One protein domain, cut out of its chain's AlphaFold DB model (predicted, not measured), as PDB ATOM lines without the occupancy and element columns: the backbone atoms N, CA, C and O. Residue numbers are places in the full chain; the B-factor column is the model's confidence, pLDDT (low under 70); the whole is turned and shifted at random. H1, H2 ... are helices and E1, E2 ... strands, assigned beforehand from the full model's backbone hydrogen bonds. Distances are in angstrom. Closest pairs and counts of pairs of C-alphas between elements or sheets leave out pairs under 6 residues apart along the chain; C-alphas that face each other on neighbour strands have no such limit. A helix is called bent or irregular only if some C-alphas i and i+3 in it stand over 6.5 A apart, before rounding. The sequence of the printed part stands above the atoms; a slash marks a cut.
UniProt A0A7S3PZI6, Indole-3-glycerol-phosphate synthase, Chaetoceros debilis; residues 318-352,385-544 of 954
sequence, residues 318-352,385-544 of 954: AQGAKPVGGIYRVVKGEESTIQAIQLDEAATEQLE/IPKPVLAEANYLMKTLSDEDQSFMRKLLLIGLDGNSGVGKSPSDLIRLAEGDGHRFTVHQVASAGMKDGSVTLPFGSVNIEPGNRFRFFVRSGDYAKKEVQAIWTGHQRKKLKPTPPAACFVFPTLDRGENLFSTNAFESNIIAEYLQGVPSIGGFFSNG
ATOM      1  N   ALA A 318      68.539 161.189 145.793       92.31
ATOM      2  CA  ALA A 318      69.944 161.183 145.384       92.31
ATOM      3  C   ALA A 318      70.044 161.622 143.918       92.31
ATOM      4  O   ALA A 318      69.465 160.964 143.060       92.31
ATOM      5  N   GLN A 319      70.768 162.700 143.618       89.44
ATOM      6  CA  GLN A 319      70.875 163.265 142.265       89.44
ATOM      7  C   GLN A 319      72.047 162.691 141.451       89.44
ATOM      8  O   GLN A 319      72.026 162.690 140.227       89.44
ATOM      9  N   GLY A 320      73.071 162.123 142.088       87.25
ATOM     10  CA  GLY A 320      74.172 161.412 141.415       87.25
ATOM     11  C   GLY A 320      75.105 162.312 140.625       87.25
ATOM     12  O   GLY A 320      75.747 161.868 139.670       87.25
ATOM     13  N   ALA A 321      75.153 163.583 141.007       87.75
ATOM     14  CA  ALA A 321      75.883 164.620 140.314       87.75
ATOM     15  C   ALA A 321      77.047 165.091 141.192       87.75
ATOM     16  O   ALA A 321      76.844 165.614 142.285       87.75
ATOM     17  N   LYS A 322      78.274 164.909 140.703       90.38
ATOM     18  CA  LYS A 322      79.504 165.369 141.349       90.38
ATOM     19  C   LYS A 322      79.686 166.865 141.080       90.38
ATOM     20  O   LYS A 322      79.738 167.246 139.907       90.38
ATOM     21  N   PRO A 323      79.813 167.717 142.109       89.12
ATOM     22  CA  PRO A 323      80.097 169.131 141.907       89.12
ATOM     23  C   PRO A 323      81.506 169.329 141.335       89.12
ATOM     24  O   PRO A 323      82.457 168.665 141.746       89.12
ATOM     25  N   VAL A 324      81.650 170.268 140.400       87.50
ATOM     26  CA  VAL A 324      82.930 170.619 139.773       87.50
ATOM     27  C   VAL A 324      83.126 172.129 139.672       87.50
ATOM     28  O   VAL A 324      82.184 172.898 139.476       87.50
ATOM     29  N   GLY A 325      84.382 172.562 139.789       85.06
ATOM     30  CA  GLY A 325      84.733 173.981 139.800       85.06
ATOM     31  C   GLY A 325      84.253 174.718 141.056       85.06
ATOM     32  O   GLY A 325      83.835 174.107 142.047       85.06
ATOM     33  N   GLY A 326      84.344 176.048 141.008       84.56
ATOM     34  CA  GLY A 326      83.921 176.928 142.098       84.56
ATOM     35  C   GLY A 326      82.421 177.221 142.101       84.56
ATOM     36  O   GLY A 326      81.674 176.765 141.236       84.56
ATOM     37  N   ILE A 327      81.975 178.014 143.077       87.62
ATOM     38  CA  ILE A 327      80.614 178.562 143.083       87.62
ATOM     39  C   ILE A 327      80.633 179.875 142.320       87.62
ATOM     40  O   ILE A 327      81.463 180.748 142.562       87.62
ATOM     41  N   TYR A 328      79.671 180.035 141.427       90.44
ATOM     42  CA  TYR A 328      79.516 181.217 140.605       90.44
ATOM     43  C   TYR A 328      78.217 181.935 140.956       90.44
ATOM     44  O   TYR A 328      77.271 181.353 141.485       90.44
ATOM     45  N   ARG A 329      78.161 183.221 140.638       90.88
ATOM     46  CA  ARG A 329      76.985 184.073 140.722       90.88
ATOM     47  C   ARG A 329      76.542 184.453 139.317       90.88
ATOM     48  O   ARG A 329      77.367 184.843 138.488       90.88
ATOM     49  N   VAL A 330      75.245 184.368 139.060       92.06
ATOM     50  CA  VAL A 330      74.639 184.885 137.834       92.06
ATOM     51  C   VAL A 330      74.725 186.407 137.868       92.06
ATOM     52  O   VAL A 330      74.213 187.047 138.782       92.06
ATOM     53  N   VAL A 331      75.395 186.998 136.881       91.25
ATOM     54  CA  VAL A 331      75.485 188.460 136.712       91.25
ATOM     55  C   VAL A 331      74.436 188.944 135.721       91.25
ATOM     56  O   VAL A 331      73.902 190.041 135.863       91.25
ATOM     57  N   LYS A 332      74.135 188.118 134.716       90.94
ATOM     58  CA  LYS A 332      73.111 188.395 133.715       90.94
ATOM     59  C   LYS A 332      72.363 187.111 133.381       90.94
ATOM     60  O   LYS A 332      72.979 186.134 132.954       90.94
ATOM     61  N   GLY A 333      71.052 187.142 133.549       87.50
ATOM     62  CA  GLY A 333      70.138 186.061 133.219       87.50
ATOM     63  C   GLY A 333      68.723 186.609 133.092       87.50
ATOM     64  O   GLY A 333      68.452 187.715 133.564       87.50
ATOM     65  N   GLU A 334      67.882 185.869 132.385       83.12
ATOM     66  CA  GLU A 334      66.488 186.210 132.116       83.12
ATOM     67  C   GLU A 334      65.710 184.908 131.907       83.12
ATOM     68  O   GLU A 334      66.171 184.035 131.163       83.12
ATOM     69  N   GLU A 335      64.561 184.776 132.573       82.81
ATOM     70  CA  GLU A 335      63.718 183.573 132.555       82.81
ATOM     71  C   GLU A 335      64.532 182.302 132.845       82.81
ATOM     72  O   GLU A 335      65.115 182.190 133.914       82.81
ATOM     73  N   SER A 336      64.628 181.349 131.917       84.38
ATOM     74  CA  SER A 336      65.411 180.117 132.083       84.38
ATOM     75  C   SER A 336      66.845 180.212 131.536       84.38
ATOM     76  O   SER A 336      67.560 179.208 131.478       84.38
ATOM     77  N   THR A 337      67.295 181.395 131.104       87.69
ATOM     78  CA  THR A 337      68.579 181.581 130.412       87.69
ATOM     79  C   THR A 337      69.616 182.293 131.276       87.69
ATOM     80  O   THR A 337      69.420 183.415 131.738       87.69
ATOM     81  N   ILE A 338      70.792 181.679 131.412       90.88
ATOM     82  CA  ILE A 338      71.974 182.256 132.055       90.88
ATOM     83  C   ILE A 338      72.915 182.780 130.965       90.88
ATOM     84  O   ILE A 338      73.453 182.019 130.159       90.88
ATOM     85  N   GLN A 339      73.142 184.092 130.943       88.69
ATOM     86  CA  GLN A 339      73.956 184.750 129.916       88.69
ATOM     87  C   GLN A 339      75.385 185.018 130.384       88.69
ATOM     88  O   GLN A 339      76.328 184.822 129.621       88.69
ATOM     89  N   ALA A 340      75.557 185.481 131.625       90.50
ATOM     90  CA  ALA A 340      76.871 185.809 132.163       90.50
ATOM     91  C   ALA A 340      76.988 185.488 133.650       90.50
ATOM     92  O   ALA A 340      76.062 185.704 134.436       90.50
ATOM     93  N   ILE A 341      78.168 185.010 134.021       92.38
ATOM     94  CA  ILE A 341      78.481 184.438 135.325       92.38
ATOM     95  C   ILE A 341      79.807 184.982 135.842       92.38
ATOM     96  O   ILE A 341      80.674 185.397 135.071       92.38
ATOM     97  N   GLN A 342      79.967 184.978 137.158       89.88
ATOM     98  CA  GLN A 342      81.181 185.433 137.822       89.88
ATOM     99  C   GLN A 342      81.475 184.558 139.038       89.88
ATOM    100  O   GLN A 342      80.554 184.198 139.758       89.88
ATOM    101  N   LEU A 343      82.742 184.217 139.276       86.81
ATOM    102  CA  LEU A 343      83.143 183.421 140.438       86.81
ATOM    103  C   LEU A 343      82.795 184.157 141.747       86.81
ATOM    104  O   LEU A 343      83.133 185.329 141.912       86.81
ATOM    105  N   ASP A 344      82.119 183.476 142.673       85.62
ATOM    106  CA  ASP A 344      81.882 183.939 144.043       85.62
ATOM    107  C   ASP A 344      83.043 183.425 144.912       85.62
ATOM    108  O   ASP A 344      82.999 182.311 145.439       85.62
ATOM    109  N   GLU A 345      84.120 184.215 145.004       77.94
ATOM    110  CA  GLU A 345      85.352 183.848 145.727       77.94
ATOM    111  C   GLU A 345      85.066 183.498 147.189       77.94
ATOM    112  O   GLU A 345      85.517 182.466 147.667       77.94
ATOM    113  N   ALA A 346      84.234 184.283 147.879       76.00
ATOM    114  CA  ALA A 346      83.903 184.031 149.280       76.00
ATOM    115  C   ALA A 346      83.172 182.691 149.474       76.00
ATOM    116  O   ALA A 346      83.433 181.978 150.442       76.00
ATOM    117  N   ALA A 347      82.257 182.338 148.564       75.25
ATOM    118  CA  ALA A 347      81.590 181.038 148.597       75.25
ATOM    119  C   ALA A 347      82.533 179.887 148.206       75.25
ATOM    120  O   ALA A 347      82.404 178.789 148.743       75.25
ATOM    121  N   THR A 348      83.478 180.138 147.298       78.44
ATOM    122  CA  THR A 348      84.447 179.143 146.813       78.44
ATOM    123  C   THR A 348      85.549 178.864 147.842       78.44
ATOM    124  O   THR A 348      85.833 177.710 148.131       78.44
ATOM    125  N   GLU A 349      86.102 179.884 148.498       70.56
ATOM    126  CA  GLU A 349      87.098 179.725 149.570       70.56
ATOM    127  C   GLU A 349      86.527 178.959 150.775       70.56
ATOM    128  O   GLU A 349      87.218 178.149 151.394       70.56
ATOM    129  N   GLN A 350      85.247 179.167 151.106       65.88
ATOM    130  CA  GLN A 350      84.569 178.391 152.150       65.88
ATOM    131  C   GLN A 350      84.498 176.894 151.809       65.88
ATOM    132  O   GLN A 350      84.645 176.067 152.711       65.88
ATOM    133  N   LEU A 351      84.321 176.537 150.531       65.44
ATOM    134  CA  LEU A 351      84.373 175.144 150.069       65.44
ATOM    135  C   LEU A 351      85.777 174.552 150.232       65.44
ATOM    136  O   LEU A 351      85.928 173.493 150.835       65.44
ATOM    137  N   GLU A 352      86.808 175.254 149.758       61.28
ATOM    138  CA  GLU A 352      88.199 174.775 149.820       61.28
ATOM    139  C   GLU A 352      88.673 174.542 151.264       61.28
ATOM    140  O   GLU A 352      89.344 173.555 151.557       61.28
ATOM    141  N   ILE A 385      85.686 189.813 135.494       70.81
ATOM    142  CA  ILE A 385      84.973 190.046 134.243       70.81
ATOM    143  C   ILE A 385      83.869 188.998 134.189       70.81
ATOM    144  O   ILE A 385      84.194 187.812 134.230       70.81
ATOM    145  N   PRO A 386      82.587 189.396 134.113       83.50
ATOM    146  CA  PRO A 386      81.504 188.464 133.837       83.50
ATOM    147  C   PRO A 386      81.794 187.701 132.542       83.50
ATOM    148  O   PRO A 386      82.079 188.309 131.508       83.50
ATOM    149  N   LYS A 387      81.746 186.373 132.600       86.19
ATOM    150  CA  LYS A 387      82.042 185.493 131.466       86.19
ATOM    151  C   LYS A 387      80.767 184.799 130.999       86.19
ATOM    152  O   LYS A 387      79.902 184.526 131.828       86.19
ATOM    153  N   PRO A 388      80.649 184.467 129.706       89.12
ATOM    154  CA  PRO A 388      79.633 183.530 129.250       89.12
ATOM    155  C   PRO A 388      79.778 182.165 129.919       89.12
ATOM    156  O   PRO A 388      80.895 181.719 130.190       89.12
ATOM    157  N   VAL A 389      78.662 181.469 130.123       88.69
ATOM    158  CA  VAL A 389      78.645 180.179 130.832       88.69
ATOM    159  C   VAL A 389      79.487 179.130 130.118       88.69
ATOM    160  O   VAL A 389      80.315 178.467 130.741       88.69
ATOM    161  N   LEU A 390      79.363 179.042 128.791       86.19
ATOM    162  CA  LEU A 390      80.158 178.104 127.997       86.19
ATOM    163  C   LEU A 390      81.658 178.415 128.024       86.19
ATOM    164  O   LEU A 390      82.473 177.509 127.861       86.19
ATOM    165  N   ALA A 391      82.053 179.678 128.207       85.44
ATOM    166  CA  ALA A 391      83.468 180.032 128.283       85.44
ATOM    167  C   ALA A 391      84.110 179.449 129.551       85.44
ATOM    168  O   ALA A 391      85.216 178.912 129.487       85.44
ATOM    169  N   GLU A 392      83.389 179.503 130.670       87.50
ATOM    170  CA  GLU A 392      83.833 178.930 131.940       87.50
ATOM    171  C   GLU A 392      83.765 177.399 131.928       87.50
ATOM    172  O   GLU A 392      84.724 176.749 132.332       87.50
ATOM    173  N   ALA A 393      82.702 176.805 131.374       86.94
ATOM    174  CA  ALA A 393      82.612 175.354 131.200       86.94
ATOM    175  C   ALA A 393      83.803 174.806 130.386       86.94
ATOM    176  O   ALA A 393      84.440 173.831 130.775       86.94
ATOM    177  N   ASN A 394      84.176 175.488 129.295       83.69
ATOM    178  CA  ASN A 394      85.353 175.143 128.490       83.69
ATOM    179  C   ASN A 394      86.681 175.291 129.242       83.69
ATOM    180  O   ASN A 394      87.651 174.600 128.921       83.69
ATOM    181  N   TYR A 395      86.758 176.221 130.192       83.19
ATOM    182  CA  TYR A 395      87.920 176.364 131.057       83.19
ATOM    183  C   TYR A 395      87.993 175.208 132.062       83.19
ATOM    184  O   TYR A 395      89.027 174.543 132.125       83.19
ATOM    185  N   LEU A 396      86.889 174.910 132.752       82.38
ATOM    186  CA  LEU A 396      86.791 173.807 133.711       82.38
ATOM    187  C   LEU A 396      87.087 172.454 133.066       82.38
ATOM    188  O   LEU A 396      87.818 171.651 133.636       82.38
ATOM    189  N   MET A 397      86.626 172.216 131.836       80.69
ATOM    190  CA  MET A 397      86.961 170.986 131.113       80.69
ATOM    191  C   MET A 397      88.472 170.743 130.995       80.69
ATOM    192  O   MET A 397      88.891 169.597 130.928       80.69
ATOM    193  N   LYS A 398      89.318 171.781 130.987       79.00
ATOM    194  CA  LYS A 398      90.782 171.605 130.917       79.00
ATOM    195  C   LYS A 398      91.410 171.220 132.256       79.00
ATOM    196  O   LYS A 398      92.577 170.840 132.278       79.00
ATOM    197  N   THR A 399      90.679 171.386 133.354       78.50
ATOM    198  CA  THR A 399      91.154 171.124 134.717       78.50
ATOM    199  C   THR A 399      90.578 169.844 135.315       78.50
ATOM    200  O   THR A 399      91.058 169.408 136.353       78.50
ATOM    201  N   LEU A 400      89.555 169.259 134.687       78.75
ATOM    202  CA  LEU A 400      88.899 168.033 135.144       78.75
ATOM    203  C   LEU A 400      89.675 166.770 134.777       78.75
ATOM    204  O   LEU A 400      90.456 166.771 133.822       78.75
ATOM    205  N   SER A 401      89.401 165.687 135.513       79.50
ATOM    206  CA  SER A 401      89.877 164.356 135.150       79.50
ATOM    207  C   SER A 401      89.319 163.935 133.794       79.50
ATOM    208  O   SER A 401      88.302 164.428 133.307       79.50
ATOM    209  N   ASP A 402      90.001 162.987 133.189       74.31
ATOM    210  CA  ASP A 402      89.685 162.417 131.891       74.31
ATOM    211  C   ASP A 402      88.274 161.807 131.801       74.31
ATOM    212  O   ASP A 402      87.568 161.973 130.798       74.31
ATOM    213  N   GLU A 403      87.844 161.173 132.889       74.94
ATOM    214  CA  GLU A 403      86.503 160.629 133.074       74.94
ATOM    215  C   GLU A 403      85.455 161.744 133.233       74.94
ATOM    216  O   GLU A 403      84.491 161.794 132.465       74.94
ATOM    217  N   ASP A 404      85.676 162.699 134.146       78.00
ATOM    218  CA  ASP A 404      84.765 163.830 134.377       78.00
ATOM    219  C   ASP A 404      84.609 164.690 133.108       78.00
ATOM    220  O   ASP A 404      83.521 165.174 132.799       78.00
ATOM    221  N   GLN A 405      85.677 164.834 132.315       76.62
ATOM    222  CA  GLN A 405      85.620 165.466 130.998       76.62
ATOM    223  C   GLN A 405      84.739 164.691 130.013       76.62
ATOM    224  O   GLN A 405      84.074 165.310 129.184       76.62
ATOM    225  N   SER A 406      84.761 163.351 130.023       70.38
ATOM    226  CA  SER A 406      83.867 162.551 129.169       70.38
ATOM    227  C   SER A 406      82.408 162.807 129.542       70.38
ATOM    228  O   SER A 406      81.596 163.117 128.667       70.38
ATOM    229  N   PHE A 407      82.091 162.809 130.839       73.31
ATOM    230  CA  PHE A 407      80.743 163.099 131.319       73.31
ATOM    231  C   PHE A 407      80.289 164.528 131.002       73.31
ATOM    232  O   PHE A 407      79.217 164.699 130.424       73.31
ATOM    233  N   MET A 408      81.116 165.542 131.285       78.25
ATOM    234  CA  MET A 408      80.783 166.946 131.005       78.25
ATOM    235  C   MET A 408      80.600 167.226 129.503       78.25
ATOM    236  O   MET A 408      79.833 168.111 129.131       78.25
ATOM    237  N   ARG A 409      81.287 166.470 128.630       71.50
ATOM    238  CA  ARG A 409      81.107 166.540 127.169       71.50
ATOM    239  C   ARG A 409      79.781 165.940 126.711       71.50
ATOM    240  O   ARG A 409      79.177 166.470 125.786       71.50
ATOM    241  N   LYS A 410      79.342 164.841 127.330       69.38
ATOM    242  CA  LYS A 410      78.060 164.195 127.008       69.38
ATOM    243  C   LYS A 410      76.878 165.037 127.477       69.38
ATOM    244  O   LYS A 410      75.898 165.170 126.753       69.38
ATOM    245  N   LEU A 411      76.979 165.598 128.681       75.81
ATOM    246  CA  LEU A 411      75.890 166.324 129.316       75.81
ATOM    247  C   LEU A 411      76.434 167.446 130.200       75.81
ATOM    248  O   LEU A 411      77.150 167.200 131.171       75.81
ATOM    249  N   LEU A 412      76.052 168.685 129.886       82.75
ATOM    250  CA  LEU A 412      76.348 169.830 130.737       82.75
ATOM    251  C   LEU A 412      75.281 169.935 131.830       82.75
ATOM    252  O   LEU A 412      74.103 170.157 131.535       82.75
ATOM    253  N   LEU A 413      75.710 169.795 133.083       87.69
ATOM    254  CA  LEU A 413      74.850 169.895 134.258       87.69
ATOM    255  C   LEU A 413      75.157 171.169 135.042       87.69
ATOM    256  O   LEU A 413      76.318 171.496 135.313       87.69
ATOM    257  N   ILE A 414      74.096 171.878 135.418       89.44
ATOM    258  CA  ILE A 414      74.164 173.119 136.184       89.44
ATOM    259  C   ILE A 414      73.290 172.975 137.420       89.44
ATOM    260  O   ILE A 414      72.089 172.743 137.315       89.44
ATOM    261  N   GLY A 415      73.890 173.138 138.593       89.00
ATOM    262  CA  GLY A 415      73.168 173.191 139.853       89.00
ATOM    263  C   GLY A 415      72.883 174.623 140.265       89.00
ATOM    264  O   GLY A 415      73.798 175.444 140.268       89.00
ATOM    265  N   LEU A 416      71.640 174.914 140.639       87.56
ATOM    266  CA  LEU A 416      71.211 176.213 141.162       87.56
ATOM    267  C   LEU A 416      70.988 176.121 142.671       87.56
ATOM    268  O   LEU A 416      70.378 175.166 143.148       87.56
ATOM    269  N   ASP A 417      71.526 177.091 143.410       84.75
ATOM    270  CA  ASP A 417      71.391 177.179 144.870       84.75
ATOM    271  C   ASP A 417      69.943 177.559 145.197       84.75
ATOM    272  O   ASP A 417      69.465 178.618 144.772       84.75
ATOM    273  N   GLY A 418      69.236 176.691 145.921       66.62
ATOM    274  CA  GLY A 418      67.891 176.992 146.402       66.62
ATOM    275  C   GLY A 418      67.944 178.044 147.514       66.62
ATOM    276  O   GLY A 418      68.819 178.011 148.374       66.62
ATOM    277  N   ASN A 419      66.973 178.963 147.567       55.97
ATOM    278  CA  ASN A 419      66.825 179.910 148.692       55.97
ATOM    279  C   ASN A 419      66.426 179.229 150.022       55.97
ATOM    280  O   ASN A 419      66.178 179.899 151.027       55.97
ATOM    281  N   SER A 420      66.345 177.902 150.040       52.28
ATOM    282  CA  SER A 420      66.115 177.079 151.214       52.28
ATOM    283  C   SER A 420      67.264 177.306 152.207       52.28
ATOM    284  O   SER A 420      68.429 177.132 151.857       52.28
ATOM    285  N   GLY A 421      66.963 177.722 153.443       52.00
ATOM    286  CA  GLY A 421      67.927 178.012 154.523       52.00
ATOM    287  C   GLY A 421      68.683 176.786 155.059       52.00
ATOM    288  O   GLY A 421      68.823 176.611 156.269       52.00
ATOM    289  N   VAL A 422      69.134 175.923 154.158       56.50
ATOM    290  CA  VAL A 422      69.671 174.587 154.370       56.50
ATOM    291  C   VAL A 422      71.147 174.693 154.717       56.50
ATOM    292  O   VAL A 422      71.889 175.265 153.924       56.50
ATOM    293  N   GLY A 423      71.559 174.110 155.850       56.75
ATOM    294  CA  GLY A 423      72.939 173.788 156.258       56.75
ATOM    295  C   GLY A 423      74.025 174.861 156.044       56.75
ATOM    296  O   GLY A 423      74.263 175.354 154.948       56.75
ATOM    297  N   LYS A 424      74.826 175.183 157.065       55.12
ATOM    298  CA  LYS A 424      75.997 176.072 156.862       55.12
ATOM    299  C   LYS A 424      77.222 175.352 156.289       55.12
ATOM    300  O   LYS A 424      78.183 176.023 155.920       55.12
ATOM    301  N   SER A 425      77.205 174.016 156.254       64.44
ATOM    302  CA  SER A 425      78.322 173.223 155.741       64.44
ATOM    303  C   SER A 425      78.463 173.425 154.226       64.44
ATOM    304  O   SER A 425      77.453 173.334 153.520       64.44
ATOM    305  N   PRO A 426      79.673 173.718 153.716       63.41
ATOM    306  CA  PRO A 426      79.904 173.869 152.284       63.41
ATOM    307  C   PRO A 426      79.973 172.533 151.528       63.41
ATOM    308  O   PRO A 426      79.604 172.514 150.362       63.41
ATOM    309  N   SER A 427      80.400 171.439 152.173       77.62
ATOM    310  CA  SER A 427      80.539 170.119 151.531       77.62
ATOM    311  C   SER A 427      79.195 169.409 151.367       77.62
ATOM    312  O   SER A 427      78.515 169.143 152.364       77.62
ATOM    313  N   ASP A 428      78.846 169.030 150.134       80.25
ATOM    314  CA  ASP A 428      77.561 168.381 149.836       80.25
ATOM    315  C   ASP A 428      77.423 167.019 150.543       80.25
ATOM    316  O   ASP A 428      76.428 166.765 151.222       80.25
ATOM    317  N   LEU A 429      78.454 166.164 150.508       85.62
ATOM    318  CA  LEU A 429      78.408 164.845 151.162       85.62
ATOM    319  C   LEU A 429      78.276 164.941 152.690       85.62
ATOM    320  O   LEU A 429      77.568 164.136 153.299       85.62
ATOM    321  N   ILE A 430      78.928 165.922 153.324       82.62
ATOM    322  CA  ILE A 430      78.817 166.126 154.776       82.62
ATOM    323  C   ILE A 430      77.392 166.545 155.136       82.62
ATOM    324  O   ILE A 430      76.818 165.975 156.062       82.62
ATOM    325  N   ARG A 431      76.791 167.473 154.378       83.00
ATOM    326  CA  ARG A 431      75.397 167.902 154.591       83.00
ATOM    327  C   ARG A 431      74.433 166.730 154.492       83.00
ATOM    328  O   ARG A 431      73.586 166.549 155.364       83.00
ATOM    329  N   LEU A 432      74.590 165.896 153.464       87.00
ATOM    330  CA  LEU A 432      73.767 164.702 153.284       87.00
ATOM    331  C   LEU A 432      73.932 163.732 154.460       87.00
ATOM    332  O   LEU A 432      72.936 163.244 154.990       87.00
ATOM    333  N   ALA A 433      75.162 163.534 154.947       84.69
ATOM    334  CA  ALA A 433      75.450 162.720 156.129       84.69
ATOM    335  C   ALA A 433      74.986 163.347 157.460       84.69
ATOM    336  O   ALA A 433      74.870 162.643 158.467       84.69
ATOM    337  N   GLU A 434      74.722 164.650 157.503       82.44
ATOM    338  CA  GLU A 434      74.038 165.348 158.605       82.44
ATOM    339  C   GLU A 434      72.505 165.323 158.434       82.44
ATOM    340  O   GLU A 434      71.759 165.549 159.388       82.44
ATOM    341  N   GLY A 435      72.035 164.925 157.247       78.62
ATOM    342  CA  GLY A 435      70.636 164.790 156.855       78.62
ATOM    343  C   GLY A 435      70.008 166.083 156.335       78.62
ATOM    344  O   GLY A 435      68.783 166.165 156.301       78.62
ATOM    345  N   ASP A 436      70.809 167.085 155.988       77.25
ATOM    346  CA  ASP A 436      70.354 168.420 155.588       77.25
ATOM    347  C   ASP A 436      69.977 168.516 154.101       77.25
ATOM    348  O   ASP A 436      69.497 169.551 153.681       77.25
ATOM    349  N   GLY A 437      70.138 167.459 153.302       81.88
ATOM    350  CA  GLY A 437      69.783 167.491 151.879       81.88
ATOM    351  C   GLY A 437      70.786 168.261 151.008       81.88
ATOM    352  O   GLY A 437      71.814 168.766 151.477       81.88
ATOM    353  N   HIS A 438      70.505 168.305 149.707       85.94
ATOM    354  CA  HIS A 438      71.358 168.960 148.717       85.94
ATOM    355  C   HIS A 438      71.233 170.473 148.799       85.94
ATOM    356  O   HIS A 438      70.162 171.019 149.057       85.94
ATOM    357  N   ARG A 439      72.342 171.165 148.543       83.69
ATOM    358  CA  ARG A 439      72.344 172.623 148.405       83.69
ATOM    359  C   ARG A 439      71.888 173.074 147.018       83.69
ATOM    360  O   ARG A 439      71.126 174.026 146.883       83.69
ATOM    361  N   PHE A 440      72.402 172.400 145.995       86.06
ATOM    362  CA  PHE A 440      72.134 172.726 144.605       86.06
ATOM    363  C   PHE A 440      71.142 171.734 144.011       86.06
ATOM    364  O   PHE A 440      71.314 170.524 144.150       86.06
ATOM    365  N   THR A 441      70.156 172.265 143.295       85.00
ATOM    366  CA  THR A 441      69.275 171.476 142.432       85.00
ATOM    367  C   THR A 441      69.894 171.402 141.047       85.00
ATOM    368  O   THR A 441      70.059 172.437 140.393       85.00
ATOM    369  N   VAL A 442      70.268 170.198 140.612       86.38
ATOM    370  CA  VAL A 442      70.950 169.972 139.334       86.38
ATOM    371  C   VAL A 442      69.963 169.868 138.176       86.38
ATOM    372  O   VAL A 442      69.056 169.044 138.173       86.38
ATOM    373  N   HIS A 443      70.202 170.684 137.153       82.50
ATOM    374  CA  HIS A 443      69.420 170.758 135.928       82.50
ATOM    375  C   HIS A 443      70.289 170.416 134.719       82.50
ATOM    376  O   HIS A 443      71.473 170.773 134.650       82.50
ATOM    377  N   GLN A 444      69.679 169.759 133.737       80.94
ATOM    378  CA  GLN A 444      70.277 169.578 132.419       80.94
ATOM    379  C   GLN A 444      70.146 170.868 131.609       80.94
ATOM    380  O   GLN A 444      69.116 171.538 131.655       80.94
ATOM    381  N   VAL A 445      71.180 171.217 130.845       81.50
ATOM    382  CA  VAL A 445      71.114 172.352 129.915       81.50
ATOM    383  C   VAL A 445      70.340 171.943 128.660       81.50
ATOM    384  O   VAL A 445      70.750 171.028 127.952       81.50
ATOM    385  N   ALA A 446      69.240 172.640 128.361       73.62
ATOM    386  CA  ALA A 446      68.387 172.352 127.206       73.62
ATOM    387  C   ALA A 446      68.993 172.867 125.894       73.62
ATOM    388  O   ALA A 446      68.932 172.208 124.857       73.62
ATOM    389  N   SER A 447      69.585 174.063 125.920       76.00
ATOM    390  CA  SER A 447      70.268 174.627 124.755       76.00
ATOM    391  C   SER A 447      71.371 175.599 125.155       76.00
ATOM    392  O   SER A 447      71.438 176.060 126.295       76.00
ATOM    393  N   ALA A 448      72.263 175.899 124.212       80.88
ATOM    394  CA  ALA A 448      73.374 176.809 124.436       80.88
ATOM    395  C   ALA A 448      73.591 177.735 123.231       80.88
ATOM    396  O   ALA A 448      73.590 177.304 122.074       80.88
ATOM    397  N   GLY A 449      73.797 179.019 123.504       76.06
ATOM    398  CA  GLY A 449      74.048 180.042 122.501       76.06
ATOM    399  C   GLY A 449      75.471 179.948 121.953       76.06
ATOM    400  O   GLY A 449      76.443 180.283 122.624       76.06
ATOM    401  N   MET A 450      75.628 179.518 120.698       73.12
ATOM    402  CA  MET A 450      76.960 179.328 120.095       73.12
ATOM    403  C   MET A 450      77.756 180.630 119.892       73.12
ATOM    404  O   MET A 450      78.975 180.581 119.740       73.12
ATOM    405  N   LYS A 451      77.084 181.788 119.818       71.69
ATOM    406  CA  LYS A 451      77.728 183.087 119.539       71.69
ATOM    407  C   LYS A 451      78.053 183.871 120.804       71.69
ATOM    408  O   LYS A 451      79.083 184.532 120.863       71.69
ATOM    409  N   ASP A 452      77.151 183.833 121.770       79.56
ATOM    410  CA  ASP A 452      77.177 184.606 123.008       79.56
ATOM    411  C   ASP A 452      77.549 183.754 124.228       79.56
ATOM    412  O   ASP A 452      77.906 184.317 125.257       79.56
ATOM    413  N   GLY A 453      77.536 182.422 124.110       79.38
ATOM    414  CA  GLY A 453      77.950 181.480 125.152       79.38
ATOM    415  C   GLY A 453      76.965 181.356 126.317       79.38
ATOM    416  O   GLY A 453      77.360 180.876 127.385       79.38
ATOM    417  N   SER A 454      75.726 181.814 126.124       85.88
ATOM    418  CA  SER A 454      74.621 181.658 127.069       85.88
ATOM    419  C   SER A 454      74.152 180.203 127.126       85.88
ATOM    420  O   SER A 454      74.396 179.418 126.208       85.88
ATOM    421  N   VAL A 455      73.494 179.827 128.217       86.38
ATOM    422  CA  VAL A 455      72.867 178.509 128.377       86.38
ATOM    423  C   VAL A 455      71.432 178.684 128.835       86.38
ATOM    424  O   VAL A 455      71.149 179.534 129.675       86.38
ATOM    425  N   THR A 456      70.541 177.868 128.297       82.50
ATOM    426  CA  THR A 456      69.115 177.888 128.610       82.50
ATOM    427  C   THR A 456      68.740 176.556 129.237       82.50
ATOM    428  O   THR A 456      69.018 175.493 128.674       82.50
ATOM    429  N   LEU A 457      68.139 176.619 130.419       80.50
ATOM    430  CA  LEU A 457      67.533 175.481 131.100       80.50
ATOM    431  C   LEU A 457      66.131 175.213 130.515       80.50
ATOM    432  O   LEU A 457      65.574 176.096 129.854       80.50
ATOM    433  N   PRO A 458      65.554 174.013 130.709       67.75
ATOM    434  CA  PRO A 458      64.200 173.706 130.255       67.75
ATOM    435  C   PRO A 458      63.180 174.769 130.702       67.75
ATOM    436  O   PRO A 458      63.262 175.301 131.812       67.75
ATOM    437  N   PHE A 459      62.256 175.126 129.804       51.91
ATOM    438  CA  PHE A 459      61.223 176.134 130.066       51.91
ATOM    439  C   PHE A 459      60.323 175.706 131.233       51.91
ATOM    440  O   PHE A 459      59.967 174.539 131.332       51.91
ATOM    441  N   GLY A 460      59.953 176.657 132.097       51.34
ATOM    442  CA  GLY A 460      59.048 176.430 133.235       51.34
ATOM    443  C   GLY A 460      59.714 175.902 134.511       51.34
ATOM    444  O   GLY A 460      59.170 176.100 135.597       51.34
ATOM    445  N   SER A 461      60.922 175.332 134.410       53.97
ATOM    446  CA  SER A 461      61.560 174.640 135.534       53.97
ATOM    447  C   SER A 461      62.186 175.578 136.574       53.97
ATOM    448  O   SER A 461      62.175 175.261 137.761       53.97
ATOM    449  N   VAL A 462      62.750 176.728 136.166       69.94
ATOM    450  CA  VAL A 462      63.415 177.675 137.087       69.94
ATOM    451  C   VAL A 462      63.378 179.113 136.565       69.94
ATOM    452  O   VAL A 462      63.579 179.343 135.375       69.94
ATOM    453  N   ASN A 463      63.200 180.081 137.470       76.38
ATOM    454  CA  ASN A 463      63.395 181.503 137.187       76.38
ATOM    455  C   ASN A 463      64.820 181.940 137.576       76.38
ATOM    456  O   ASN A 463      65.205 181.853 138.743       76.38
ATOM    457  N   ILE A 464      65.604 182.389 136.598       85.62
ATOM    458  CA  ILE A 464      66.983 182.855 136.747       85.62
ATOM    459  C   ILE A 464      66.992 184.364 136.976       85.62
ATOM    460  O   ILE A 464      66.668 185.155 136.092       85.62
ATOM    461  N   GLU A 465      67.499 184.768 138.133       85.06
ATOM    462  CA  GLU A 465      67.693 186.159 138.518       85.06
ATOM    463  C   GLU A 465      69.188 186.487 138.706       85.06
ATOM    464  O   GLU A 465      69.980 185.676 139.210       85.06
ATOM    465  N   PRO A 466      69.624 187.707 138.340       88.19
ATOM    466  CA  PRO A 466      70.938 188.200 138.728       88.19
ATOM    467  C   PRO A 466      71.129 188.110 140.246       88.19
ATOM    468  O   PRO A 466      70.355 188.653 141.028       88.19
ATOM    469  N   GLY A 467      72.198 187.443 140.667       85.69
ATOM    470  CA  GLY A 467      72.497 187.182 142.069       85.69
ATOM    471  C   GLY A 467      72.328 185.725 142.487       85.69
ATOM    472  O   GLY A 467      72.965 185.356 143.479       85.69
ATOM    473  N   ASN A 468      71.577 184.901 141.737       87.81
ATOM    474  CA  ASN A 468      71.506 183.463 141.997       87.81
ATOM    475  C   ASN A 468      72.905 182.848 141.977       87.81
ATOM    476  O   ASN A 468      73.757 183.208 141.159       87.81
ATOM    477  N   ARG A 469      73.138 181.905 142.888       88.31
ATOM    478  CA  ARG A 469      74.356 181.101 142.893       88.31
ATOM    479  C   ARG A 469      74.136 179.843 142.076       88.31
ATOM    480  O   ARG A 469      73.069 179.240 142.139       88.31
ATOM    481  N   PHE A 470      75.157 179.440 141.337       90.25
ATOM    482  CA  PHE A 470      75.149 178.186 140.605       90.25
ATOM    483  C   PHE A 470      76.540 177.553 140.594       90.25
ATOM    484  O   PHE A 470      77.552 178.219 140.833       90.25
ATOM    485  N   ARG A 471      76.584 176.255 140.315       90.50
ATOM    486  CA  ARG A 471      77.812 175.465 140.201       90.50
ATOM    487  C   ARG A 471      77.672 174.459 139.062       90.50
ATOM    488  O   ARG A 471      76.558 174.086 138.697       90.50
ATOM    489  N   PHE A 472      78.790 174.051 138.474       91.25
ATOM    490  CA  PHE A 472      78.800 173.005 137.457       91.25
ATOM    491  C   PHE A 472      78.822 171.628 138.110       91.25
ATOM    492  O   PHE A 472      79.381 171.455 139.192       91.25
ATOM    493  N   PHE A 473      78.232 170.650 137.436       90.75
ATOM    494  CA  PHE A 473      78.215 169.268 137.889       90.75
ATOM    495  C   PHE A 473      78.599 168.327 136.748       90.75
ATOM    496  O   PHE A 473      78.457 168.656 135.569       90.75
ATOM    497  N   VAL A 474      79.080 167.144 137.107       88.50
ATOM    498  CA  VAL A 474      79.301 166.026 136.186       88.50
ATOM    499  C   VAL A 474      78.649 164.781 136.751       88.50
ATOM    500  O   VAL A 474      78.576 164.597 137.966       88.50
ATOM    501  N   ARG A 475      78.156 163.906 135.880       84.69
ATOM    502  CA  ARG A 475      77.655 162.610 136.330       84.69
ATOM    503  C   ARG A 475      78.850 161.729 136.688       84.69
ATOM    504  O   ARG A 475      79.764 161.628 135.887       84.69
ATOM    505  N   SER A 476      78.864 161.106 137.861       84.56
ATOM    506  CA  SER A 476      79.947 160.196 138.258       84.56
ATOM    507  C   SER A 476      79.372 159.051 139.078       84.56
ATOM    508  O   SER A 476      78.715 159.287 140.094       84.56
ATOM    509  N   GLY A 477      79.631 157.814 138.642       85.25
ATOM    510  CA  GLY A 477      79.189 156.610 139.348       85.25
ATOM    511  C   GLY A 477      79.742 156.560 140.767       85.25
ATOM    512  O   GLY A 477      78.987 156.380 141.717       85.25
ATOM    513  N   ASP A 478      81.036 156.821 140.938       85.44
ATOM    514  CA  ASP A 478      81.688 156.772 142.248       85.44
ATOM    515  C   ASP A 478      81.214 157.866 143.204       85.44
ATOM    516  O   ASP A 478      81.054 157.616 144.403       85.44
ATOM    517  N   TYR A 479      80.940 159.074 142.698       88.88
ATOM    518  CA  TYR A 479      80.327 160.110 143.525       88.88
ATOM    519  C   TYR A 479      78.902 159.726 143.925       88.88
ATOM    520  O   TYR A 479      78.558 159.832 145.099       88.88
ATOM    521  N   ALA A 480      78.098 159.215 142.987       90.12
ATOM    522  CA  ALA A 480      76.743 158.756 143.273       90.12
ATOM    523  C   ALA A 480      76.725 157.642 144.338       90.12
ATOM    524  O   ALA A 480      75.871 157.653 145.221       90.12
ATOM    525  N   LYS A 481      77.711 156.728 144.347       89.94
ATOM    526  CA  LYS A 481      77.863 155.722 145.418       89.94
ATOM    527  C   LYS A 481      78.048 156.374 146.793       89.94
ATOM    528  O   LYS A 481      77.348 156.024 147.744       89.94
ATOM    529  N   LYS A 482      78.968 157.341 146.892       90.69
ATOM    530  CA  LYS A 482      79.246 158.088 148.135       90.69
ATOM    531  C   LYS A 482      78.042 158.921 148.581       90.69
ATOM    532  O   LYS A 482      77.749 158.986 149.770       90.69
ATOM    533  N   GLU A 483      77.337 159.532 147.636       92.50
ATOM    534  CA  GLU A 483      76.129 160.324 147.869       92.50
ATOM    535  C   GLU A 483      75.009 159.473 148.480       92.50
ATOM    536  O   GLU A 483      74.453 159.842 149.516       92.50
ATOM    537  N   VAL A 484      74.715 158.305 147.895       91.50
ATOM    538  CA  VAL A 484      73.707 157.373 148.420       91.50
ATOM    539  C   VAL A 484      74.066 156.942 149.844       91.50
ATOM    540  O   VAL A 484      73.232 157.031 150.746       91.50
ATOM    541  N   GLN A 485      75.325 156.567 150.094       90.38
ATOM    542  CA  GLN A 485      75.803 156.228 151.442       90.38
ATOM    543  C   GLN A 485      75.657 157.396 152.431       90.38
ATOM    544  O   GLN A 485      75.253 157.192 153.581       90.38
ATOM    545  N   ALA A 486      75.958 158.626 152.008       89.00
ATOM    546  CA  ALA A 486      75.822 159.816 152.841       89.00
ATOM    547  C   ALA A 486      74.355 160.079 153.216       89.00
ATOM    548  O   ALA A 486      74.057 160.252 154.398       89.00
ATOM    549  N   ILE A 487      73.432 160.017 152.251       90.44
ATOM    550  CA  ILE A 487      71.985 160.178 152.477       90.44
ATOM    551  C   ILE A 487      71.476 159.171 153.514       90.44
ATOM    552  O   ILE A 487      70.814 159.545 154.488       90.44
ATOM    553  N   TRP A 488      71.826 157.892 153.358       90.38
ATOM    554  CA  TRP A 488      71.399 156.839 154.281       90.38
ATOM    555  C   TRP A 488      72.062 156.946 155.663       90.38
ATOM    556  O   TRP A 488      71.426 156.679 156.689       90.38
ATOM    557  N   THR A 489      73.296 157.446 155.727       88.06
ATOM    558  CA  THR A 489      73.972 157.781 156.991       88.06
ATOM    559  C   THR A 489      73.258 158.917 157.729       88.06
ATOM    560  O   THR A 489      72.985 158.804 158.929       88.06
ATOM    561  N   GLY A 490      72.887 159.990 157.022       84.62
ATOM    562  CA  GLY A 490      72.089 161.085 157.579       84.62
ATOM    563  C   GLY A 490      70.710 160.615 158.039       84.62
ATOM    564  O   GLY A 490      70.235 160.999 159.114       84.62
ATOM    565  N   HIS A 491      70.091 159.698 157.288       85.62
ATOM    566  CA  HIS A 491      68.835 159.075 157.686       85.62
ATOM    567  C   HIS A 491      68.944 158.360 159.036       85.62
ATOM    568  O   HIS A 491      68.096 158.596 159.900       85.62
ATOM    569  N   GLN A 492      69.958 157.504 159.218       82.31
ATOM    570  CA  GLN A 492      70.170 156.761 160.464       82.31
ATOM    571  C   GLN A 492      70.450 157.689 161.648       82.31
ATOM    572  O   GLN A 492      69.891 157.483 162.722       82.31
ATOM    573  N   ARG A 493      71.248 158.747 161.458       78.19
ATOM    574  CA  ARG A 493      71.560 159.717 162.523       78.19
ATOM    575  C   ARG A 493      70.335 160.480 163.026       78.19
ATOM    576  O   ARG A 493      70.236 160.738 164.222       78.19
ATOM    577  N   LYS A 494      69.390 160.822 162.139       71.12
ATOM    578  CA  LYS A 494      68.139 161.509 162.511       71.12
ATOM    579  C   LYS A 494      67.101 160.586 163.185       71.12
ATOM    580  O   LYS A 494      66.075 161.090 163.643       71.12
ATOM    581  N   LYS A 495      67.318 159.261 163.280       63.06
ATOM    582  CA  LYS A 495      66.401 158.357 164.004       63.06
ATOM    583  C   LYS A 495      66.479 158.609 165.516       63.06
ATOM    584  O   LYS A 495      67.414 158.186 166.185       63.06
ATOM    585  N   LEU A 496      65.453 159.270 166.056       46.16
ATOM    586  CA  LEU A 496      65.283 159.541 167.491       46.16
ATOM    587  C   LEU A 496      64.315 158.561 168.198       46.16
ATOM    588  O   LEU A 496      64.146 158.665 169.412       46.16
ATOM    589  N   LYS A 497      63.672 157.617 167.484       50.50
ATOM    590  CA  LYS A 497      62.698 156.642 168.037       50.50
ATOM    591  C   LYS A 497      62.811 155.240 167.390       50.50
ATOM    592  O   LYS A 497      63.316 155.154 166.272       50.50
ATOM    593  N   PRO A 498      62.383 154.155 168.077       52.31
ATOM    594  CA  PRO A 498      62.882 152.792 167.856       52.31
ATOM    595  C   PRO A 498      61.979 151.875 167.009       52.31
ATOM    596  O   PRO A 498      62.177 150.664 167.041       52.31
ATOM    597  N   THR A 499      60.977 152.382 166.287       58.62
ATOM    598  CA  THR A 499      60.158 151.518 165.420       58.62
ATOM    599  C   THR A 499      60.851 151.272 164.077       58.62
ATOM    600  O   THR A 499      61.324 152.224 163.443       58.62
ATOM    601  N   PRO A 500      60.949 150.007 163.627       68.56
ATOM    602  CA  PRO A 500      61.426 149.703 162.284       68.56
ATOM    603  C   PRO A 500      60.477 150.322 161.236       68.56
ATOM    604  O   PRO A 500      59.353 150.671 161.582       68.56
ATOM    605  N   PRO A 501      60.905 150.533 159.982       84.50
ATOM    606  CA  PRO A 501      60.008 150.911 158.890       84.50
ATOM    607  C   PRO A 501      59.268 149.696 158.311       84.50
ATOM    608  O   PRO A 501      59.743 148.569 158.435       84.50
ATOM    609  N   ALA A 502      58.117 149.916 157.664       86.62
ATOM    610  CA  ALA A 502      57.298 148.821 157.119       86.62
ATOM    611  C   ALA A 502      57.757 148.374 155.727       86.62
ATOM    612  O   ALA A 502      57.645 147.204 155.386       86.62
ATOM    613  N   ALA A 503      58.298 149.296 154.937       91.75
ATOM    614  CA  ALA A 503      58.871 149.052 153.620       91.75
ATOM    615  C   ALA A 503      59.733 150.244 153.182       91.75
ATOM    616  O   ALA A 503      59.749 151.305 153.822       91.75
ATOM    617  N   CYS A 504      60.413 150.081 152.053       94.06
ATOM    618  CA  CYS A 504      60.980 151.188 151.298       94.06
ATOM    619  C   CYS A 504      60.578 151.080 149.823       94.06
ATOM    620  O   CYS A 504      60.806 150.047 149.195       94.06
ATOM    621  N   PHE A 505      59.994 152.151 149.280       96.19
ATOM    622  CA  PHE A 505      59.771 152.279 147.844       96.19
ATOM    623  C   PHE A 505      60.931 153.006 147.179       96.19
ATOM    624  O   PHE A 505      61.385 154.038 147.680       96.19
ATOM    625  N   VAL A 506      61.398 152.466 146.056       95.94
ATOM    626  CA  VAL A 506      62.605 152.925 145.367       95.94
ATOM    627  C   VAL A 506      62.281 153.220 143.910       95.94
ATOM    628  O   VAL A 506      61.859 152.343 143.160       95.94
ATOM    629  N   PHE A 507      62.487 154.466 143.504       96.00
ATOM    630  CA  PHE A 507      62.262 154.923 142.137       96.00
ATOM    631  C   PHE A 507      63.588 155.450 141.595       96.00
ATOM    632  O   PHE A 507      63.868 156.632 141.773       96.00
ATOM    633  N   PRO A 508      64.463 154.609 141.019       94.19
ATOM    634  CA  PRO A 508      65.617 155.093 140.271       94.19
ATOM    635  C   PRO A 508      65.176 155.592 138.891       94.19
ATOM    636  O   PRO A 508      64.176 155.122 138.344       94.19
ATOM    637  N   THR A 509      65.900 156.536 138.295       90.94
ATOM    638  CA  THR A 509      65.750 156.846 136.866       90.94
ATOM    639  C   THR A 509      66.408 155.772 135.991       90.94
ATOM    640  O   THR A 509      67.309 155.062 136.433       90.94
ATOM    641  N   LEU A 510      65.969 155.637 134.733       86.19
ATOM    642  CA  LEU A 510      66.461 154.611 133.791       86.19
ATOM    643  C   LEU A 510      67.980 154.633 133.539       86.19
ATOM    644  O   LEU A 510      68.552 153.632 133.125       86.19
ATOM    645  N   ASP A 511      68.639 155.767 133.752       81.19
ATOM    646  CA  ASP A 511      70.084 155.915 133.598       81.19
ATOM    647  C   ASP A 511      70.875 155.416 134.825       81.19
ATOM    648  O   ASP A 511      72.110 155.372 134.776       81.19
ATOM    649  N   ARG A 512      70.209 155.086 135.942       86.38
ATOM    650  CA  ARG A 512      70.811 154.523 137.166       86.38
ATOM    651  C   ARG A 512      70.869 152.987 137.115       86.38
ATOM    652  O   ARG A 512      70.921 152.422 136.029       86.38
ATOM    653  N   GLY A 513      70.980 152.324 138.268       85.44
ATOM    654  CA  GLY A 513      71.179 150.873 138.338       85.44
ATOM    655  C   GLY A 513      72.544 150.446 137.798       85.44
ATOM    656  O   GLY A 513      73.556 151.131 138.006       85.44
ATOM    657  N   GLU A 514      72.577 149.323 137.079       81.50
ATOM    658  CA  GLU A 514      73.817 148.772 136.516       81.50
ATOM    659  C   GLU A 514      74.516 149.779 135.580       81.50
ATOM    660  O   GLU A 514      75.747 149.874 135.589       81.50
ATOM    661  N   ASN A 515      73.741 150.620 134.882       78.19
ATOM    662  CA  ASN A 515      74.236 151.623 133.931       78.19
ATOM    663  C   ASN A 515      75.108 152.717 134.574       78.19
ATOM    664  O   ASN A 515      76.012 153.242 133.926       78.19
ATOM    665  N   LEU A 516      74.846 153.092 135.834       82.94
ATOM    666  CA  LEU A 516      75.637 154.108 136.547       82.94
ATOM    667  C   LEU A 516      76.705 153.485 137.449       82.94
ATOM    668  O   LEU A 516      77.819 153.997 137.535       82.94
ATOM    669  N   PHE A 517      76.368 152.406 138.156       83.56
ATOM    670  CA  PHE A 517      77.227 151.870 139.215       83.56
ATOM    671  C   PHE A 517      78.181 150.771 138.740       83.56
ATOM    672  O   PHE A 517      79.111 150.433 139.481       83.56
ATOM    673  N   SER A 518      77.969 150.232 137.530       77.94
ATOM    674  CA  SER A 518      78.629 149.023 136.997       77.94
ATOM    675  C   SER A 518      78.413 147.768 137.857       77.94
ATOM    676  O   SER A 518      79.132 146.779 137.734       77.94
ATOM    677  N   THR A 519      77.441 147.818 138.767       79.00
ATOM    678  CA  THR A 519      77.085 146.753 139.705       79.00
ATOM    679  C   THR A 519      75.569 146.699 139.808       79.00
ATOM    680  O   THR A 519      74.947 147.718 140.113       79.00
ATOM    681  N   ASN A 520      74.991 145.523 139.581       79.50
ATOM    682  CA  ASN A 520      73.552 145.309 139.690       79.50
ATOM    683  C   ASN A 520      73.071 145.469 141.150       79.50
ATOM    684  O   ASN A 520      73.779 145.083 142.085       79.50
ATOM    685  N   ALA A 521      71.877 146.035 141.339       83.12
ATOM    686  CA  ALA A 521      71.206 146.203 142.625       83.12
ATOM    687  C   ALA A 521      71.980 146.994 143.690       83.12
ATOM    688  O   ALA A 521      71.731 146.832 144.882       83.12
ATOM    689  N   PHE A 522      72.916 147.862 143.291       87.81
ATOM    690  CA  PHE A 522      73.757 148.611 144.232       87.81
ATOM    691  C   PHE A 522      72.940 149.426 145.243       87.81
ATOM    692  O   PHE A 522      73.132 149.279 146.450       87.81
ATOM    693  N   GLU A 523      72.021 150.268 144.762       87.31
ATOM    694  CA  GLU A 523      71.225 151.137 145.636       87.31
ATOM    695  C   GLU A 523      70.317 150.302 146.524       87.31
ATOM    696  O   GLU A 523      70.340 150.460 147.740       87.31
ATOM    697  N   SER A 524      69.588 149.354 145.938       89.50
ATOM    698  CA  SER A 524      68.685 148.492 146.690       89.50
ATOM    699  C   SER A 524      69.403 147.666 147.766       89.50
ATOM    700  O   SER A 524      68.887 147.532 148.877       89.50
ATOM    701  N   ASN A 525      70.615 147.173 147.492       88.38
ATOM    702  CA  ASN A 525      71.433 146.455 148.472       88.38
ATOM    703  C   ASN A 525      71.872 147.361 149.627       88.38
ATOM    704  O   ASN A 525      71.737 146.967 150.784       88.38
ATOM    705  N   ILE A 526      72.304 148.598 149.347       88.25
ATOM    706  CA  ILE A 526      72.597 149.580 150.406       88.25
ATOM    707  C   ILE A 526      71.360 149.824 151.272       88.25
ATOM    708  O   ILE A 526      71.460 149.884 152.496       88.25
ATOM    709  N   ILE A 527      70.177 149.941 150.670       88.62
ATOM    710  CA  ILE A 527      68.935 150.145 151.425       88.62
ATOM    711  C   ILE A 527      68.695 148.973 152.375       88.62
ATOM    712  O   ILE A 527      68.441 149.201 153.557       88.62
ATOM    713  N   ALA A 528      68.816 147.734 151.890       85.50
ATOM    714  CA  ALA A 528      68.659 146.537 152.713       85.50
ATOM    715  C   ALA A 528      69.680 146.482 153.869       85.50
ATOM    716  O   ALA A 528      69.325 146.107 154.987       85.50
ATOM    717  N   GLU A 529      70.921 146.924 153.641       85.19
ATOM    718  CA  GLU A 529      71.955 147.017 154.682       85.19
ATOM    719  C   GLU A 529      71.634 148.066 155.756       85.19
ATOM    720  O   GLU A 529      71.858 147.826 156.946       85.19
ATOM    721  N   TYR A 530      71.109 149.230 155.362       84.56
ATOM    722  CA  TYR A 530      70.768 150.323 156.280       84.56
ATOM    723  C   TYR A 530      69.421 150.122 156.987       84.56
ATOM    724  O   TYR A 530      69.208 150.672 158.076       84.56
ATOM    725  N   LEU A 531      68.522 149.351 156.375       81.69
ATOM    726  CA  LEU A 531      67.182 149.020 156.847       81.69
ATOM    727  C   LEU A 531      67.056 147.533 157.215       81.69
ATOM    728  O   LEU A 531      66.112 146.853 156.811       81.69
ATOM    729  N   GLN A 532      67.986 147.034 158.031       73.56
ATOM    730  CA  GLN A 532      67.921 145.672 158.570       73.56
ATOM    731  C   GLN A 532      66.566 145.429 159.253       73.56
ATOM    732  O   GLN A 532      66.099 146.266 160.031       73.56
ATOM    733  N   GLY A 533      65.923 144.298 158.960       71.81
ATOM    734  CA  GLY A 533      64.592 143.978 159.480       71.81
ATOM    735  C   GLY A 533      63.420 144.452 158.622       71.81
ATOM    736  O   GLY A 533      62.291 144.067 158.922       71.81
ATOM    737  N   VAL A 534      63.639 145.253 157.570       83.06
ATOM    738  CA  VAL A 534      62.542 145.685 156.693       83.06
ATOM    739  C   VAL A 534      62.069 144.527 155.813       83.06
ATOM    740  O   VAL A 534      62.881 143.944 155.090       83.06
ATOM    741  N   PRO A 535      60.763 144.198 155.835       79.75
ATOM    742  CA  PRO A 535      60.241 143.019 155.148       79.75
ATOM    743  C   PRO A 535      60.104 143.203 153.631       79.75
ATOM    744  O   PRO A 535      59.891 142.225 152.919       79.75
ATOM    745  N   SER A 536      60.177 144.439 153.131       89.06
ATOM    746  CA  SER A 536      59.749 144.759 151.772       89.06
ATOM    747  C   SER A 536      60.495 145.956 151.176       89.06
ATOM    748  O   SER A 536      60.483 147.059 151.733       89.06
ATOM    749  N   ILE A 537      61.105 145.735 150.009       92.69
ATOM    750  CA  ILE A 537      61.655 146.774 149.135       92.69
ATOM    751  C   ILE A 537      61.032 146.580 147.749       92.69
ATOM    752  O   ILE A 537      61.041 145.478 147.206       92.69
ATOM    753  N   GLY A 538      60.464 147.637 147.176       94.19
ATOM    754  CA  GLY A 538      59.779 147.548 145.887       94.19
ATOM    755  C   GLY A 538      59.793 148.860 145.122       94.19
ATOM    756  O   GLY A 538      60.036 149.921 145.691       94.19
ATOM    757  N   GLY A 539      59.530 148.811 143.823       95.75
ATOM    758  CA  GLY A 539      59.553 150.009 142.995       95.75
ATOM    759  C   GLY A 539      59.735 149.712 141.518       95.75
ATOM    760  O   GLY A 539      59.521 148.589 141.058       95.75
ATOM    761  N   PHE A 540      60.133 150.728 140.763       96.31
ATOM    762  CA  PHE A 540      60.392 150.589 139.336       96.31
ATOM    763  C   PHE A 540      61.345 151.672 138.828       96.31
ATOM    764  O   PHE A 540      61.421 152.761 139.394       96.31
ATOM    765  N   PHE A 541      62.031 151.381 137.724       94.38
ATOM    766  CA  PHE A 541      62.874 152.350 137.032       94.38
ATOM    767  C   PHE A 541      61.998 153.343 136.274       94.38
ATOM    768  O   PHE A 541      61.297 152.966 135.338       94.38
ATOM    769  N   SER A 542      62.029 154.605 136.670       91.56
ATOM    770  CA  SER A 542      61.149 155.676 136.199       91.56
ATOM    771  C   SER A 542      61.799 156.546 135.115       91.56
ATOM    772  O   SER A 542      63.021 156.597 134.983       91.56
ATOM    773  N   ASN A 543      60.984 157.257 134.327       88.38
ATOM    774  CA  ASN A 543      61.485 158.272 133.380       88.38
ATOM    775  C   ASN A 543      61.919 159.574 134.083       88.38
ATOM    776  O   ASN A 543      62.535 160.439 133.471       88.38
ATOM    777  N   GLY A 544      61.568 159.717 135.355       88.75
ATOM    778  CA  GLY A 544      61.842 160.868 136.198       88.75
ATOM    779  C   GLY A 544      61.266 160.603 137.582       88.75
ATOM    780  O   GLY A 544      60.271 159.889 137.705       88.75
TER     781      GLY A 544
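This is residues 318 to 352 and 385 to 544 of the 954 residues of the protein "Indole-3-glycerol-phosphate synthase" of Chaetoceros debilis (UniProt A0A7S3PZI6). Two lobes follow each other along the longest axis: a five-strand sheet, folded back on itself, with H2 and H3 over one face and H1 over the other, and a second lobe where H4, H5 and H7 run nearly side by side, with the small sheet of E6 and E7 beside H7. H5 starts at the end of E5 and joins the lobes. The printed part has 195 residues, with seven named helices and seven named strands in the order E1 E2 H1 H2 H3 E3 H4 E4 E5 H5 E6 H6 H7 E7, a mixed class. The large sheet runs E2 E1 E5 E3 E4, antiparallel; E6 and E7 are parallel. The whole is compact, with a radius of gyration of the C-alphas of 18.1 A, yet elongated, spanning 56 by 33 by 33 A.

Find C-alpha 321 at (75.883, 164.620, 140.314); from there E1, residues 321 to 334, runs 24.9 A and bends by 93 degrees at residue 331. The large sheet's other strands are E2, residues 337 to 343, E5, residues 469 to 475, 19.9 A long, E3, residues 413 to 417, and E4, residues 440 to 444. Look for its helices at H1, residues 345 to 352, H2, residues 389 to 396, and H3, residues 402 to 410. H5, residues 477 to 493, begins at (79.189, 156.610, 139.348) and runs 24.6 A. The other helices are H4, residues 428 to 434, H6, residues 514 to 517, and H7, residues 522 to 530. E6, residues 503 to 508, runs 16.1 A, and E7, residues 537 to 541, ends at (62.874, 152.350, 137.032).

Start at the large sheet, strongly twisted, with E2 and E4 as edge strands. It is a folded sheet, bent back on itself into two leaves: E2 and E1 face E3 and E4, with E5 as the hinge. E1 and E2 form a hairpin, with N 329 and O 342 at 2.7 A. Look next at N 322 and O 474, 2.8 A, between E1 and E5, at N 415 and O 471, 2.8 A, between E5 and E3, and at N 443 and O 414, 2.8 A, between E3 and E4. H2 and H3 are on the same face, at heights over the sheet of 8.3 A and 8.5 A; H1 is on the opposite face. H3 runs across the strands, over E5, at 78 degrees to it on the local plane; the C-alphas of Met 408 and Val 474, their closest, are 5.5 A apart. H5, the hub, only grazes the sheet with residues 477 to 483. It touches H4, closest at the C-alphas of Ala 433 and Gly 490, 4.0 A, at a shallow tilt of 22 degrees, the same way. It touches H7, closest at the C-alphas of Trp 488 and Tyr 530, 6.8 A, at a shallow tilt of 20 degrees, the same way. With residues 477 to 481 alone it touches H6, closest at the C-alphas of Gly 477 and Phe 517, 5.1 A. E6, H6, H7 and E7 make a strand-helix-strand unit, two parallel neighbour strands with helices between, its crossover right-handed; N 506 and O 538 are 2.9 A apart. Every O i to N i+4 pair is within hydrogen-bond range in H1, H2, H3, H4, H5 and H7; H6 is too short for one, and its single O i to N i+3 pair is not within range.

The C-alphas farthest apart, those of Lys 451 and Pro 498, are 58.9 A apart. Residues 353 to 384 are not printed; C-alphas 352 and 385 are 22.1 A apart across this cut. The link from E4 to E5 is long, and in it residues 455 to 456 pair antiparallel with residues 337 to 338 of E2. Mean pLDDT of the printed part is 81.6; look for values under 70 at residues 350 to 352, 410, 418 to 426, 458 to 462 and 495 to 500.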